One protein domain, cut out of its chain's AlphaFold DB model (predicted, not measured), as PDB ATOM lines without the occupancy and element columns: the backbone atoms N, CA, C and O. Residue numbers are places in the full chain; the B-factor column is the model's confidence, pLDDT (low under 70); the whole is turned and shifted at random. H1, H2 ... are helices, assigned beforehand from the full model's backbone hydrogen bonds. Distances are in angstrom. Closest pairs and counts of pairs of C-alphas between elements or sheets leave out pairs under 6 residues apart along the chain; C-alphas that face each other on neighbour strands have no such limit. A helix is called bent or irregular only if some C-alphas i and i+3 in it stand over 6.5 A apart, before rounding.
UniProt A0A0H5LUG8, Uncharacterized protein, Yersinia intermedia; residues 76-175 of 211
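Overview. This is residues 76 to 175 of the 211 residues of an uncharacterized protein of Yersinia intermedia (UniProt A0A0H5LUG8). One long helix, H5, runs out of a small, compact body of crossed helices like a handle, and residues 158 to 175, of which 158 to 172 belong to H5, stick out free. In the body, H3 is crossed by H4 and by H5, which packs on it with residues 149 to 153, while H1 is set across residues 133 to 135 of H4 and the short H2 joins H1 to H3. The printed part has 100 residues with five named helices, H1 to H5 in order along the chain, and no named strand; its class is all helix. The whole is loose, with a radius of gyration of the C-alphas of 16.3 A, and spans 62 by 28 by 23 A, the arm of H5 making the length.

Along the chain. H5, the longest helix, has residues 142 to 172 and measures 45.3 A from C-alpha 142 at (-20.792, 7.622, 25.852) to C-alpha 172 at (-45.031, -28.818, 37.672). H3 is residues 97 to 109, 18.4 A long. H4 is residues 122 to 136, 21.6 A long; it is irregular, but only just, with C-alphas 123 and 126 7.0 A apart. H1 is residues 76 to 87, 16.5 A long, and starts with C-alpha 76 at (-11.195, 16.238, 35.909). H2 is residues 90 to 93, 5.2 A long.

Arrangement. H5 touches H3 with residues 149 to 153 alone, at a steep tilt of 58 degrees, opposite ways; the closest C-alphas, of Ser 103 and Leu 149, are 6.9 A apart. H3 is the hub, touching three helices. H4 touches it with residues 125 to 129 alone, at a steep tilt of 50 degrees, the same way, the C-alphas of Ile 104 and Leu 129 being closest at 6.2 A. H2 and H3 touch only at the corner, and only just, with 3 pairs of C-alphas within 8 A; those of Leu 93 and Ser 99 are closest, at 5.9 A. H1 touches H4 at residues 133 to 135 of H4 alone, about perpendicular at 88 degrees, closest at the C-alphas of Asp 80 and Tyr 134, 5.4 A. H1 and H3 are apart. In H1, H3 and H5 every O i to N i+4 pair is within hydrogen-bond range, in H4 9 of 11, and H2 is too short for such a pair.

Size, cuts and confidence. The C-alphas of Asn 76 and Gly 175, the two farthest apart, are 61.9 A from each other. Without the free stretch, the body's 82 residues span 28 by 27 by 23 A. The printed part has no cut. The link from H3 to H4, residues 110 to 121, is long; the other links are tight. Mean pLDDT of the printed part is 79.4, with residues 115 to 117, 120 to 121 and 165 to 175 under 70.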
ATOM      1  N   ASN A  76     -10.757  17.131  36.980       70.62
ATOM      2  CA  ASN A  76     -11.195  16.238  35.909       70.62
ATOM      3  C   ASN A  76     -12.087  15.121  36.454       70.62
ATOM      4  O   ASN A  76     -13.185  14.929  35.948       70.62
ATOM      5  N   TYR A  77     -11.694  14.475  37.553       74.62
ATOM      6  CA  TYR A  77     -12.519  13.459  38.205       74.62
ATOM      7  C   TYR A  77     -13.899  13.993  38.613       74.62
ATOM      8  O   TYR A  77     -14.912  13.337  38.383       74.62
ATOM      9  N   LYS A  78     -13.965  15.193  39.211       76.19
ATOM     10  CA  LYS A  78     -15.241  15.830  39.575       76.19
ATOM     11  C   LYS A  78     -16.101  16.121  38.344       76.19
ATOM     12  O   LYS A  78     -17.308  15.900  38.402       76.19
ATOM     13  N   ARG A  79     -15.491  16.595  37.252       78.44
ATOM     14  CA  ARG A  79     -16.180  16.872  35.986       78.44
ATOM     15  C   ARG A  79     -16.739  15.590  35.368       78.44
ATOM     16  O   ARG A  79     -17.937  15.524  35.120       78.44
ATOM     17  N   ASP A  80     -15.902  14.570  35.206       77.56
ATOM     18  CA  ASP A  80     -16.266  13.273  34.622       77.56
ATOM     19  C   ASP A  80     -17.375  12.598  35.446       77.56
ATOM     20  O   ASP A  80     -18.381  12.128  34.913       77.56
ATOM     21  N   LYS A  81     -17.267  12.650  36.780       82.06
ATOM     22  CA  LYS A  81     -18.312  12.177  37.697       82.06
ATOM     23  C   LYS A  81     -19.654  12.877  37.471       82.06
ATOM     24  O   LYS A  81     -20.696  12.222  37.524       82.06
ATOM     25  N   GLU A  82     -19.645  14.189  37.266       83.44
ATOM     26  CA  GLU A  82     -20.861  14.975  37.051       83.44
ATOM     27  C   GLU A  82     -21.481  14.700  35.673       83.44
ATOM     28  O   GLU A  82     -22.695  14.522  35.584       83.44
ATOM     29  N   ILE A  83     -20.669  14.565  34.618       78.94
ATOM     30  CA  ILE A  83     -21.133  14.143  33.283       78.94
ATOM     31  C   ILE A  83     -21.772  12.756  33.371       78.94
ATOM     32  O   ILE A  83     -22.926  12.570  32.981       78.94
ATOM     33  N   CYS A  84     -21.075  11.798  33.991       81.69
ATOM     34  CA  CYS A  84     -21.605  10.457  34.198       81.69
ATOM     35  C   CYS A  84     -22.927  10.486  34.974       81.69
ATOM     36  O   CYS A  84     -23.843   9.742  34.643       81.69
ATOM     37  N   ARG A  85     -23.058  11.335  36.001       81.31
ATOM     38  CA  ARG A  85     -24.297  11.460  36.781       81.31
ATOM     39  C   ARG A  85     -25.467  11.981  35.941       81.31
ATOM     40  O   ARG A  85     -26.598  11.569  36.183       81.31
ATOM     41  N   ARG A  86     -25.209  12.891  35.000       80.25
ATOM     42  CA  ARG A  86     -26.238  13.487  34.132       80.25
ATOM     43  C   ARG A  86     -26.700  12.531  33.042       80.25
ATOM     44  O   ARG A  86     -27.888  12.483  32.743       80.25
ATOM     45  N   GLU A  87     -25.777  11.768  32.467       74.38
ATOM     46  CA  GLU A  87     -26.080  10.885  31.336       74.38
ATOM     47  C   GLU A  87     -26.457   9.463  31.751       74.38
ATOM     48  O   GLU A  87     -27.158   8.757  31.025       74.38
ATOM     49  N   VAL A  88     -26.019   9.037  32.936       70.81
ATOM     50  CA  VAL A  88     -26.179   7.669  33.423       70.81
ATOM     51  C   VAL A  88     -26.919   7.672  34.745       70.81
ATOM     52  O   VAL A  88     -26.467   8.237  35.741       70.81
ATOM     53  N   ASN A  89     -28.005   6.900  34.820       72.00
ATOM     54  CA  ASN A  89     -28.546   6.506  36.112       72.00
ATOM     55  C   ASN A  89     -27.649   5.420  36.737       72.00
ATOM     56  O   ASN A  89     -27.975   4.229  36.736       72.00
ATOM     57  N   VAL A  90     -26.498   5.845  37.270       70.19
ATOM     58  CA  VAL A  90     -25.491   4.972  37.897       70.19
ATOM     59  C   VAL A  90     -26.127   4.111  38.990       70.19
ATOM     60  O   VAL A  90     -25.790   2.938  39.125       70.19
ATOM     61  N   THR A  91     -27.115   4.639  39.720       71.00
ATOM     62  CA  THR A  91     -27.801   3.887  40.785       71.00
ATOM     63  C   THR A  91     -28.548   2.657  40.268       71.00
ATOM     64  O   THR A  91     -28.575   1.636  40.950       71.00
ATOM     65  N   SER A  92     -29.084   2.701  39.044       72.69
ATOM     66  CA  SER A  92     -29.769   1.560  38.423       72.69
ATOM     67  C   SER A  92     -28.783   0.469  37.994       72.69
ATOM     68  O   SER A  92     -28.988  -0.711  38.292       72.69
ATOM     69  N   LEU A  93     -27.675   0.862  37.355       72.56
ATOM     70  CA  LEU A  93     -26.619  -0.059  36.912       72.56
ATOM     71  C   LEU A  93     -25.866  -0.696  38.086       72.56
ATOM     72  O   LEU A  93     -25.460  -1.855  37.997       72.56
ATOM     73  N   MET A  94     -25.738   0.024  39.202       80.69
ATOM     74  CA  MET A  94     -25.023  -0.422  40.403       80.69
ATOM     75  C   MET A  94     -25.923  -1.099  41.448       80.69
ATOM     76  O   MET A  94     -25.443  -1.465  42.524       80.69
ATOM     77  N   LYS A  95     -27.222  -1.276  41.154       82.06
ATOM     78  CA  LYS A  95     -28.226  -1.759  42.119       82.06
ATOM     79  C   LYS A  95     -27.966  -3.185  42.609       82.06
ATOM     80  O   LYS A  95     -28.216  -3.477  43.773       82.06
ATOM     81  N   SER A  96     -27.475  -4.076  41.746       84.75
ATOM     82  CA  SER A  96     -27.192  -5.474  42.099       84.75
ATOM     83  C   SER A  96     -25.810  -5.917  41.625       84.75
ATOM     84  O   SER A  96     -25.311  -5.439  40.607       84.75
ATOM     85  N   LYS A  97     -25.205  -6.871  42.344       87.44
ATOM     86  CA  LYS A  97     -23.916  -7.483  41.974       87.44
ATOM     87  C   LYS A  97     -23.941  -8.081  40.562       87.44
ATOM     88  O   LYS A  97     -22.989  -7.931  39.800       87.44
ATOM     89  N   GLU A  98     -25.064  -8.684  40.183       87.94
ATOM     90  CA  GLU A  98     -25.285  -9.249  38.850       87.94
ATOM     91  C   GLU A  98     -25.280  -8.189  37.747       87.94
ATOM     92  O   GLU A  98     -24.719  -8.419  36.678       87.94
ATOM     93  N   SER A  99     -25.887  -7.025  38.007       88.25
ATOM     94  CA  SER A  99     -25.921  -5.895  37.074       88.25
ATOM     95  C   SER A  99     -24.518  -5.347  36.835       88.25
ATOM     96  O   SER A  99     -24.120  -5.111  35.693       88.25
ATOM     97  N   VAL A 100     -23.743  -5.209  37.914       88.25
ATOM     98  CA  VAL A 100     -22.350  -4.756  37.858       88.25
ATOM     99  C   VAL A 100     -21.504  -5.751  37.063       88.25
ATOM    100  O   VAL A 100     -20.856  -5.372  36.092       88.25
ATOM    101  N   SER A 101     -21.580  -7.037  37.408       89.25
ATOM    102  CA  SER A 101     -20.815  -8.096  36.738       89.25
ATOM    103  C   SER A 101     -21.196  -8.227  35.261       89.25
ATOM    104  O   SER A 101     -20.330  -8.340  34.397       89.25
ATOM    105  N   PHE A 102     -22.493  -8.141  34.940       92.06
ATOM    106  CA  PHE A 102     -22.960  -8.103  33.556       92.06
ATOM    107  C   PHE A 102     -22.365  -6.922  32.792       92.06
ATOM    108  O   PHE A 102     -21.921  -7.098  31.660       92.06
ATOM    109  N   SER A 103     -22.351  -5.741  33.408       90.31
ATOM    110  CA  SER A 103     -21.875  -4.523  32.758       90.31
ATOM    111  C   SER A 103     -20.379  -4.583  32.464       90.31
ATOM    112  O   SER A 103     -19.972  -4.256  31.354       90.31
ATOM    113  N   ILE A 104     -19.574  -5.093  33.402       90.06
ATOM    114  CA  ILE A 104     -18.140  -5.341  33.183       90.06
ATOM    115  C   ILE A 104     -17.947  -6.315  32.016       90.06
ATOM    116  O   ILE A 104     -17.235  -6.004  31.065       90.06
ATOM    117  N   CYS A 105     -18.637  -7.460  32.026       90.50
ATOM    118  CA  CYS A 105     -18.544  -8.439  30.938       90.50
ATOM    119  C   CYS A 105     -18.987  -7.869  29.585       90.50
ATOM    120  O   CYS A 105     -18.413  -8.211  28.553       90.50
ATOM    121  N   TYR A 106     -20.011  -7.015  29.567       92.25
ATOM    122  CA  TYR A 106     -20.482  -6.362  28.351       92.25
ATOM    123  C   TYR A 106     -19.424  -5.414  27.778       92.25
ATOM    124  O   TYR A 106     -19.141  -5.474  26.584       92.25
ATOM    125  N   LEU A 107     -18.814  -4.579  28.624       90.56
ATOM    126  CA  LEU A 107     -17.753  -3.658  28.214       90.56
ATOM    127  C   LEU A 107     -16.499  -4.411  27.750       90.56
ATOM    128  O   LEU A 107     -15.939  -4.059  26.714       90.56
ATOM    129  N   LYS A 108     -16.118  -5.498  28.437       90.06
ATOM    130  CA  LYS A 108     -15.024  -6.388  28.007       90.06
ATOM    131  C   LYS A 108     -15.282  -6.969  26.617       90.06
ATOM    132  O   LYS A 108     -14.418  -6.897  25.756       90.06
ATOM    133  N   LYS A 109     -16.496  -7.469  26.353       92.19
ATOM    134  CA  LYS A 109     -16.879  -7.988  25.024       92.19
ATOM    135  C   LYS A 109     -16.812  -6.942  23.914       92.19
ATOM    136  O   LYS A 109     -16.658  -7.308  22.756       92.19
ATOM    137  N   LYS A 110     -16.965  -5.664  24.257       89.38
ATOM    138  CA  LYS A 110     -16.822  -4.546  23.322       89.38
ATOM    139  C   LYS A 110     -15.390  -4.013  23.216       89.38
ATOM    140  O   LYS A 110     -15.191  -3.040  22.504       89.38
ATOM    141  N   ASN A 111     -14.418  -4.619  23.905       86.38
ATOM    142  CA  ASN A 111     -13.042  -4.122  24.025       86.38
ATOM    143  C   ASN A 111     -12.956  -2.686  24.580       86.38
ATOM    144  O   ASN A 111     -12.028  -1.949  24.276       86.38
ATOM    145  N   MET A 112     -13.931  -2.293  25.405       85.94
ATOM    146  CA  MET A 112     -14.041  -0.955  26.012       85.94
ATOM    147  C   MET A 112     -13.736  -0.978  27.513       85.94
ATOM    148  O   MET A 112     -14.064  -0.039  28.236       85.94
ATOM    149  N   PHE A 113     -13.189  -2.083  28.013       82.00
ATOM    150  CA  PHE A 113     -12.824  -2.237  29.412       82.00
ATOM    151  C   PHE A 113     -11.307  -2.322  29.518       82.00
ATOM    152  O   PHE A 113     -10.697  -3.185  28.888       82.00
ATOM    153  N   LEU A 114     -10.707  -1.424  30.295       73.12
ATOM    154  CA  LEU A 114      -9.260  -1.381  30.460       73.12
ATOM    155  C   LEU A 114      -8.785  -2.597  31.256       73.12
ATOM    156  O   LEU A 114      -9.315  -2.889  32.329       73.12
ATOM    157  N   ALA A 115      -7.755  -3.272  30.742       69.94
ATOM    158  CA  ALA A 115      -7.161  -4.445  31.382       69.94
ATOM    159  C   ALA A 115      -6.644  -4.126  32.799       69.94
ATOM    160  O   ALA A 115      -6.826  -4.913  33.722       69.94
ATOM    161  N   ASP A 116      -6.099  -2.923  32.997       67.62
ATOM    162  CA  ASP A 116      -5.566  -2.474  34.291       67.62
ATOM    163  C   ASP A 116      -6.655  -2.182  35.340       67.62
ATOM    164  O   ASP A 116      -6.365  -2.040  36.527       67.62
ATOM    165  N   LEU A 117      -7.920  -2.079  34.917       67.62
ATOM    166  CA  LEU A 117      -9.073  -1.900  35.805       67.62
ATOM    167  C   LEU A 117      -9.805  -3.212  36.083       67.62
ATOM    168  O   LEU A 117     -10.879  -3.187  36.694       67.62
ATOM    169  N   GLU A 118      -9.277  -4.354  35.638       73.12
ATOM    170  CA  GLU A 118      -9.918  -5.631  35.910       73.12
ATOM    171  C   GLU A 118     -10.007  -5.898  37.420       73.12
ATOM    172  O   GLU A 118      -9.006  -5.832  38.135       73.12
ATOM    173  N   PRO A 119     -11.218  -6.166  37.940       70.50
ATOM    174  CA  PRO A 119     -11.401  -6.412  39.359       70.50
ATOM    175  C   PRO A 119     -10.751  -7.741  39.747       70.50
ATOM    176  O   PRO A 119     -10.965  -8.762  39.094       70.50
ATOM    177  N   LEU A 120      -9.987  -7.724  40.837       67.19
ATOM    178  CA  LEU A 120      -9.300  -8.903  41.368       67.19
ATOM    179  C   LEU A 120     -10.211  -9.711  42.293       67.19
ATOM    180  O   LEU A 120     -10.108 -10.933  42.359       67.19
ATOM    181  N   ALA A 121     -11.129  -9.027  42.978       67.88
ATOM    182  CA  ALA A 121     -12.174  -9.626  43.791       67.88
ATOM    183  C   ALA A 121     -13.555  -9.050  43.444       67.88
ATOM    184  O   ALA A 121     -13.689  -7.934  42.940       67.88
ATOM    185  N   GLU A 122     -14.620  -9.784  43.784       70.62
ATOM    186  CA  GLU A 122     -16.003  -9.347  43.535       70.62
ATOM    187  C   GLU A 122     -16.331  -8.008  44.231       70.62
ATOM    188  O   GLU A 122     -17.123  -7.207  43.727       70.62
ATOM    189  N   SER A 123     -15.689  -7.734  45.372       73.62
ATOM    190  CA  SER A 123     -15.785  -6.462  46.096       73.62
ATOM    191  C   SER A 123     -15.317  -5.263  45.268       73.62
ATOM    192  O   SER A 123     -15.822  -4.155  45.461       73.62
ATOM    193  N   ASP A 124     -14.409  -5.480  44.315       73.69
ATOM    194  CA  ASP A 124     -13.824  -4.428  43.485       73.69
ATOM    195  C   ASP A 124     -14.683  -4.098  42.266       73.69
ATOM    196  O   ASP A 124     -14.546  -3.015  41.698       73.69
ATOM    197  N   ASN A 125     -15.612  -4.985  41.889       79.38
ATOM    198  CA  ASN A 125     -16.425  -4.865  40.676       79.38
ATOM    199  C   ASN A 125     -17.134  -3.507  40.578       79.38
ATOM    200  O   ASN A 125     -17.161  -2.882  39.518       79.38
ATOM    201  N   LYS A 126     -17.700  -3.020  41.689       82.00
ATOM    202  CA  LYS A 126     -18.391  -1.721  41.707       82.00
ATOM    203  C   LYS A 126     -17.437  -0.574  41.399       82.00
ATOM    204  O   LYS A 126     -17.766   0.292  40.594       82.00
ATOM    205  N   TYR A 127     -16.264  -0.577  42.022       78.19
ATOM    206  CA  TYR A 127     -15.269   0.471  41.837       78.19
ATOM    207  C   TYR A 127     -14.671   0.426  40.436       78.19
ATOM    208  O   TYR A 127     -14.608   1.457  39.779       78.19
ATOM    209  N   ALA A 128     -14.324  -0.766  39.955       80.31
ATOM    210  CA  ALA A 128     -13.830  -0.990  38.603       80.31
ATOM    211  C   ALA A 128     -14.815  -0.466  37.546       80.31
ATOM    212  O   ALA A 128     -14.438   0.314  36.674       80.31
ATOM    213  N   LEU A 129     -16.102  -0.810  37.673       85.69
ATOM    214  CA  LEU A 129     -17.128  -0.347  36.742       85.69
ATOM    215  C   LEU A 129     -17.349   1.171  36.818       85.69
ATOM    216  O   LEU A 129     -17.474   1.808  35.778       85.69
ATOM    217  N   ILE A 130     -17.392   1.764  38.019       83.69
ATOM    218  CA  ILE A 130     -17.543   3.224  38.175       83.69
ATOM    219  C   ILE A 130     -16.366   3.956  37.532       83.69
ATOM    220  O   ILE A 130     -16.576   4.901  36.776       83.69
ATOM    221  N   THR A 131     -15.138   3.516  37.811       80.12
ATOM    222  CA  THR A 131     -13.938   4.127  37.238       80.12
ATOM    223  C   THR A 131     -13.931   4.000  35.717       80.12
ATOM    224  O   THR A 131     -13.697   4.998  35.044       80.12
ATOM    225  N   GLN A 132     -14.272   2.829  35.170       84.81
ATOM    226  CA  GLN A 132     -14.370   2.648  33.722       84.81
ATOM    227  C   GLN A 132     -15.417   3.583  33.101       84.81
ATOM    228  O   GLN A 132     -15.144   4.218  32.088       84.81
ATOM    229  N   LEU A 133     -16.599   3.715  33.713       86.44
ATOM    230  CA  LEU A 133     -17.641   4.614  33.210       86.44
ATOM    231  C   LEU A 133     -17.190   6.078  33.211       86.44
ATOM    232  O   LEU A 133     -17.465   6.775  32.246       86.44
ATOM    233  N   TYR A 134     -16.473   6.536  34.243       84.81
ATOM    234  CA  TYR A 134     -15.941   7.906  34.282       84.81
ATOM    235  C   TYR A 134     -14.853   8.155  33.238       84.81
ATOM    236  O   TYR A 134     -14.700   9.276  32.780       84.81
ATOM    237  N   LEU A 135     -14.084   7.140  32.851       80.31
ATOM    238  CA  LEU A 135     -13.119   7.304  31.762       80.31
ATOM    239  C   LEU A 135     -13.829   7.406  30.412       80.31
ATOM    240  O   LEU A 135     -13.475   8.248  29.592       80.31
ATOM    241  N   LEU A 136     -14.876   6.603  30.224       85.31
ATOM    242  CA  LEU A 136     -15.667   6.580  28.999       85.31
ATOM    243  C   LEU A 136     -16.522   7.841  28.801       85.31
ATOM    244  O   LEU A 136     -16.922   8.094  27.674       85.31
ATOM    245  N   THR A 137     -16.764   8.679  29.824       82.75
ATOM    246  CA  THR A 137     -17.487   9.963  29.638       82.75
ATOM    247  C   THR A 137     -16.773  10.935  28.706       82.75
ATOM    248  O   THR A 137     -17.355  11.941  28.315       82.75
ATOM    249  N   ARG A 138     -15.495  10.686  28.417       78.69
ATOM    250  CA  ARG A 138     -14.682  11.508  27.520       78.69
ATOM    251  C   ARG A 138     -14.858  11.127  26.050       78.69
ATOM    252  O   ARG A 138     -14.341  11.837  25.198       78.69
ATOM    253  N   GLU A 139     -15.536  10.017  25.766       82.44
ATOM    254  CA  GLU A 139     -15.838   9.575  24.407       82.44
ATOM    255  C   GLU A 139     -17.169  10.171  23.931       82.44
ATOM    256  O   GLU A 139     -18.158  10.184  24.667       82.44
ATOM    257  N   ASP A 140     -17.223  10.602  22.669       78.56
ATOM    258  CA  ASP A 140     -18.401  11.270  22.094       78.56
ATOM    259  C   ASP A 140     -19.658  10.375  22.066       78.56
ATOM    260  O   ASP A 140     -20.791  10.858  22.054       78.56
ATOM    261  N   ASN A 141     -19.482   9.052  22.088       85.00
ATOM    262  CA  ASN A 141     -20.557   8.059  22.015       85.00
ATOM    263  C   ASN A 141     -21.021   7.539  23.394       85.00
ATOM    264  O   ASN A 141     -21.816   6.592  23.464       85.00
ATOM    265  N   PHE A 142     -20.552   8.129  24.498       85.50
ATOM    266  CA  PHE A 142     -20.792   7.622  25.852       85.50
ATOM    267  C   PHE A 142     -22.281   7.420  26.172       85.50
ATOM    268  O   PHE A 142     -22.697   6.364  26.668       85.50
ATOM    269  N   LYS A 143     -23.122   8.394  25.814       84.31
ATOM    270  CA  LYS A 143     -24.575   8.327  26.010       84.31
ATOM    271  C   LYS A 143     -25.218   7.132  25.296       84.31
ATOM    272  O   LYS A 143     -26.090   6.447  25.852       84.31
ATOM    273  N   GLU A 144     -24.794   6.851  24.067       87.88
ATOM    274  CA  GLU A 144     -25.288   5.715  23.281       87.88
ATOM    275  C   GLU A 144     -24.815   4.382  23.858       87.88
ATOM    276  O   GLU A 144     -25.591   3.418  23.941       87.88
ATOM    277  N   LEU A 145     -23.562   4.335  24.319       88.31
ATOM    278  CA  LEU A 145     -22.990   3.176  24.989       88.31
ATOM    279  C   LEU A 145     -23.799   2.812  26.237       88.31
ATOM    280  O   LEU A 145     -24.216   1.660  26.390       88.31
ATOM    281  N   VAL A 146     -24.082   3.790  27.096       85.31
ATOM    282  CA  VAL A 146     -24.852   3.603  28.335       85.31
ATOM    283  C   VAL A 146     -26.283   3.161  28.040       85.31
ATOM    284  O   VAL A 146     -26.821   2.264  28.702       85.31
ATOM    285  N   THR A 147     -26.904   3.751  27.020       86.00
ATOM    286  CA  THR A 147     -28.252   3.367  26.584       86.00
ATOM    287  C   THR A 147     -28.270   1.914  26.108       86.00
ATOM    288  O   THR A 147     -29.141   1.133  26.500       86.00
ATOM    289  N   SER A 148     -27.275   1.517  25.314       89.56
ATOM    290  CA  SER A 148     -27.120   0.150  24.807       89.56
ATOM    291  C   SER A 148     -26.871  -0.859  25.928       89.56
ATOM    292  O   SER A 148     -27.495  -1.922  25.952       89.56
ATOM    293  N   LEU A 149     -26.010  -0.511  26.886       88.75
ATOM    294  CA  LEU A 149     -25.719  -1.303  28.081       88.75
ATOM    295  C   LEU A 149     -26.991  -1.550  28.902       88.75
ATOM    296  O   LEU A 149     -27.313  -2.688  29.251       88.75
ATOM    297  N   THR A 150     -27.756  -0.486  29.154       85.94
ATOM    298  CA  THR A 150     -29.001  -0.545  29.930       85.94
ATOM    299  C   THR A 150     -30.056  -1.397  29.223       85.94
ATOM    300  O   THR A 150     -30.690  -2.246  29.853       85.94
ATOM    301  N   LYS A 151     -30.211  -1.240  27.900       89.12
ATOM    302  CA  LYS A 151     -31.103  -2.081  27.085       89.12
ATOM    303  C   LYS A 151     -30.698  -3.555  27.149       89.12
ATOM    304  O   LYS A 151     -31.552  -4.408  27.392       89.12
ATOM    305  N   ALA A 152     -29.411  -3.857  26.988       89.69
ATOM    306  CA  ALA A 152     -28.898  -5.225  27.036       89.69
ATOM    307  C   ALA A 152     -29.138  -5.882  28.408       89.69
ATOM    308  O   ALA A 152     -29.530  -7.049  28.482       89.69
ATOM    309  N   TRP A 153     -28.975  -5.124  29.495       89.81
ATOM    310  CA  TRP A 153     -29.268  -5.603  30.844       89.81
ATOM    311  C   TRP A 153     -30.756  -5.896  31.052       89.81
ATOM    312  O   TRP A 153     -31.118  -6.969  31.540       89.81
ATOM    313  N   SER A 154     -31.636  -4.988  30.622       86.50
ATOM    314  CA  SER A 154     -33.089  -5.191  30.680       86.50
ATOM    315  C   SER A 154     -33.525  -6.427  29.888       86.50
ATOM    316  O   SER A 154     -34.311  -7.233  30.385       86.50
ATOM    317  N   GLN A 155     -32.960  -6.645  28.698       88.56
ATOM    318  CA  GLN A 155     -33.221  -7.850  27.905       88.56
ATOM    319  C   GLN A 155     -32.737  -9.124  28.606       88.56
ATOM    320  O   GLN A 155     -33.459 -10.122  28.616       88.56
ATOM    321  N   LYS A 156     -31.549  -9.101  29.227       88.19
ATOM    322  CA  LYS A 156     -31.051 -10.238  30.014       88.19
ATOM    323  C   LYS A 156     -32.001 -10.568  31.166       88.19
ATOM    324  O   LYS A 156     -32.363 -11.730  31.313       88.19
ATOM    325  N   LYS A 157     -32.470  -9.566  31.919       86.62
ATOM    326  CA  LYS A 157     -33.455  -9.770  32.997       86.62
ATOM    327  C   LYS A 157     -34.729 -10.449  32.505       86.62
ATOM    328  O   LYS A 157     -35.206 -11.378  33.146       86.62
ATOM    329  N   VAL A 158     -35.277 -10.003  31.375       85.81
ATOM    330  CA  VAL A 158     -36.487 -10.609  30.795       85.81
ATOM    331  C   VAL A 158     -36.234 -12.065  30.398       85.81
ATOM    332  O   VAL A 158     -37.072 -12.920  30.665       85.81
ATOM    333  N   ARG A 159     -35.076 -12.369  29.799       83.88
ATOM    334  CA  ARG A 159     -34.709 -13.742  29.416       83.88
ATOM    335  C   ARG A 159     -34.551 -14.664  30.622       83.88
ATOM    336  O   ARG A 159     -35.044 -15.782  30.570       83.88
ATOM    337  N   GLU A 160     -33.898 -14.208  31.687       84.50
ATOM    338  CA  GLU A 160     -33.745 -15.013  32.906       84.50
ATOM    339  C   GLU A 160     -35.094 -15.244  33.601       84.50
ATOM    340  O   GLU A 160     -35.412 -16.382  33.925       84.50
ATOM    341  N   LYS A 161     -35.962 -14.224  33.678       79.88
ATOM    342  CA  LYS A 161     -37.336 -14.403  34.180       79.88
ATOM    343  C   LYS A 161     -38.132 -15.436  33.379       79.88
ATOM    344  O   LYS A 161     -38.825 -16.248  33.976       79.88
ATOM    345  N   ARG A 162     -38.015 -15.429  32.043       77.12
ATOM    346  CA  ARG A 162     -38.665 -16.433  31.177       77.12
ATOM    347  C   ARG A 162     -38.126 -17.844  31.427       77.12
ATOM    348  O   ARG A 162     -38.903 -18.779  31.543       77.12
ATOM    349  N   LYS A 163     -36.810 -18.000  31.580       77.06
ATOM    350  CA  LYS A 163     -36.211 -19.300  31.928       77.06
ATOM    351  C   LYS A 163     -36.671 -19.800  33.295       77.06
ATOM    352  O   LYS A 163     -36.863 -20.998  33.459       77.06
ATOM    353  N   GLU A 164     -36.822 -18.915  34.276       71.75
ATOM    354  CA  GLU A 164     -37.344 -19.278  35.596       71.75
ATOM    355  C   GLU A 164     -38.813 -19.702  35.531       71.75
ATOM    356  O   GLU A 164     -39.173 -20.707  36.140       71.75
ATOM    357  N   THR A 165     -39.653 -18.993  34.769       68.19
ATOM    358  CA  THR A 165     -41.053 -19.397  34.556       68.19
ATOM    359  C   THR A 165     -41.149 -20.717  33.799       68.19
ATOM    360  O   THR A 165     -41.915 -21.585  34.203       68.19
ATOM    361  N   ASP A 166     -40.313 -20.916  32.777       62.62
ATOM    362  CA  ASP A 166     -40.262 -22.167  32.018       62.62
ATOM    363  C   ASP A 166     -39.797 -23.323  32.911       62.62
ATOM    364  O   ASP A 166     -40.377 -24.403  32.872       62.62
ATOM    365  N   LYS A 167     -38.792 -23.110  33.773       67.50
ATOM    366  CA  LYS A 167     -38.345 -24.111  34.754       67.50
ATOM    367  C   LYS A 167     -39.427 -24.450  35.775       67.50
ATOM    368  O   LYS A 167     -39.556 -25.621  36.100       67.50
ATOM    369  N   LYS A 168     -40.204 -23.474  36.256       62.34
ATOM    370  CA  LYS A 168     -41.334 -23.720  37.172       62.34
ATOM    371  C   LYS A 168     -42.453 -24.516  36.499       62.34
ATOM    372  O   LYS A 168     -42.868 -25.522  37.051       62.34
ATOM    373  N   GLN A 169     -42.837 -24.154  35.274       60.09
ATOM    374  CA  GLN A 169     -43.793 -24.944  34.487       60.09
ATOM    375  C   GLN A 169     -43.269 -26.354  34.189       60.09
ATOM    376  O   GLN A 169     -44.019 -27.319  34.205       60.09
ATOM    377  N   THR A 170     -41.966 -26.501  33.932       57.06
ATOM    378  CA  THR A 170     -41.353 -27.821  33.718       57.06
ATOM    379  C   THR A 170     -41.271 -28.618  35.025       57.06
ATOM    380  O   THR A 170     -41.335 -29.839  34.986       57.06
ATOM    381  N   ALA A 171     -41.160 -27.942  36.174       59.31
ATOM    382  CA  ALA A 171     -41.177 -28.562  37.492       59.31
ATOM    383  C   ALA A 171     -42.576 -29.055  37.896       59.31
ATOM    384  O   ALA A 171     -42.684 -30.124  38.480       59.31
ATOM    385  N   GLU A 172     -43.642 -28.340  37.531       58.28
ATOM    386  CA  GLU A 172     -45.031 -28.818  37.672       58.28
ATOM    387  C   GLU A 172     -45.327 -30.029  36.771       58.28
ATOM    388  O   GLU A 172     -46.187 -30.843  37.082       58.28
ATOM    389  N   LEU A 173     -44.574 -30.181  35.678       60.91
ATOM    390  CA  LEU A 173     -44.652 -31.314  34.752       60.91
ATOM    391  C   LEU A 173     -43.599 -32.405  35.052       60.91
ATOM    392  O   LEU A 173     -43.415 -33.316  34.236       60.91
ATOM    393  N   LEU A 174     -42.879 -32.326  36.184       54.12
ATOM    394  CA  LEU A 174     -41.890 -33.336  36.579       54.12
ATOM    395  C   LEU A 174     -42.587 -34.679  36.819       54.12
ATOM    396  O   LEU A 174     -43.374 -34.831  37.745       54.12
ATOM    397  N   GLY A 175     -42.263 -35.652  35.968       66.62
ATOM    398  CA  GLY A 175     -42.877 -36.983  35.929       66.62
ATOM    399  C   GLY A 175     -43.346 -37.372  34.526       66.62
ATOM    400  O   GLY A 175     -43.444 -38.555  34.217       66.62
TER     401      GLY A 175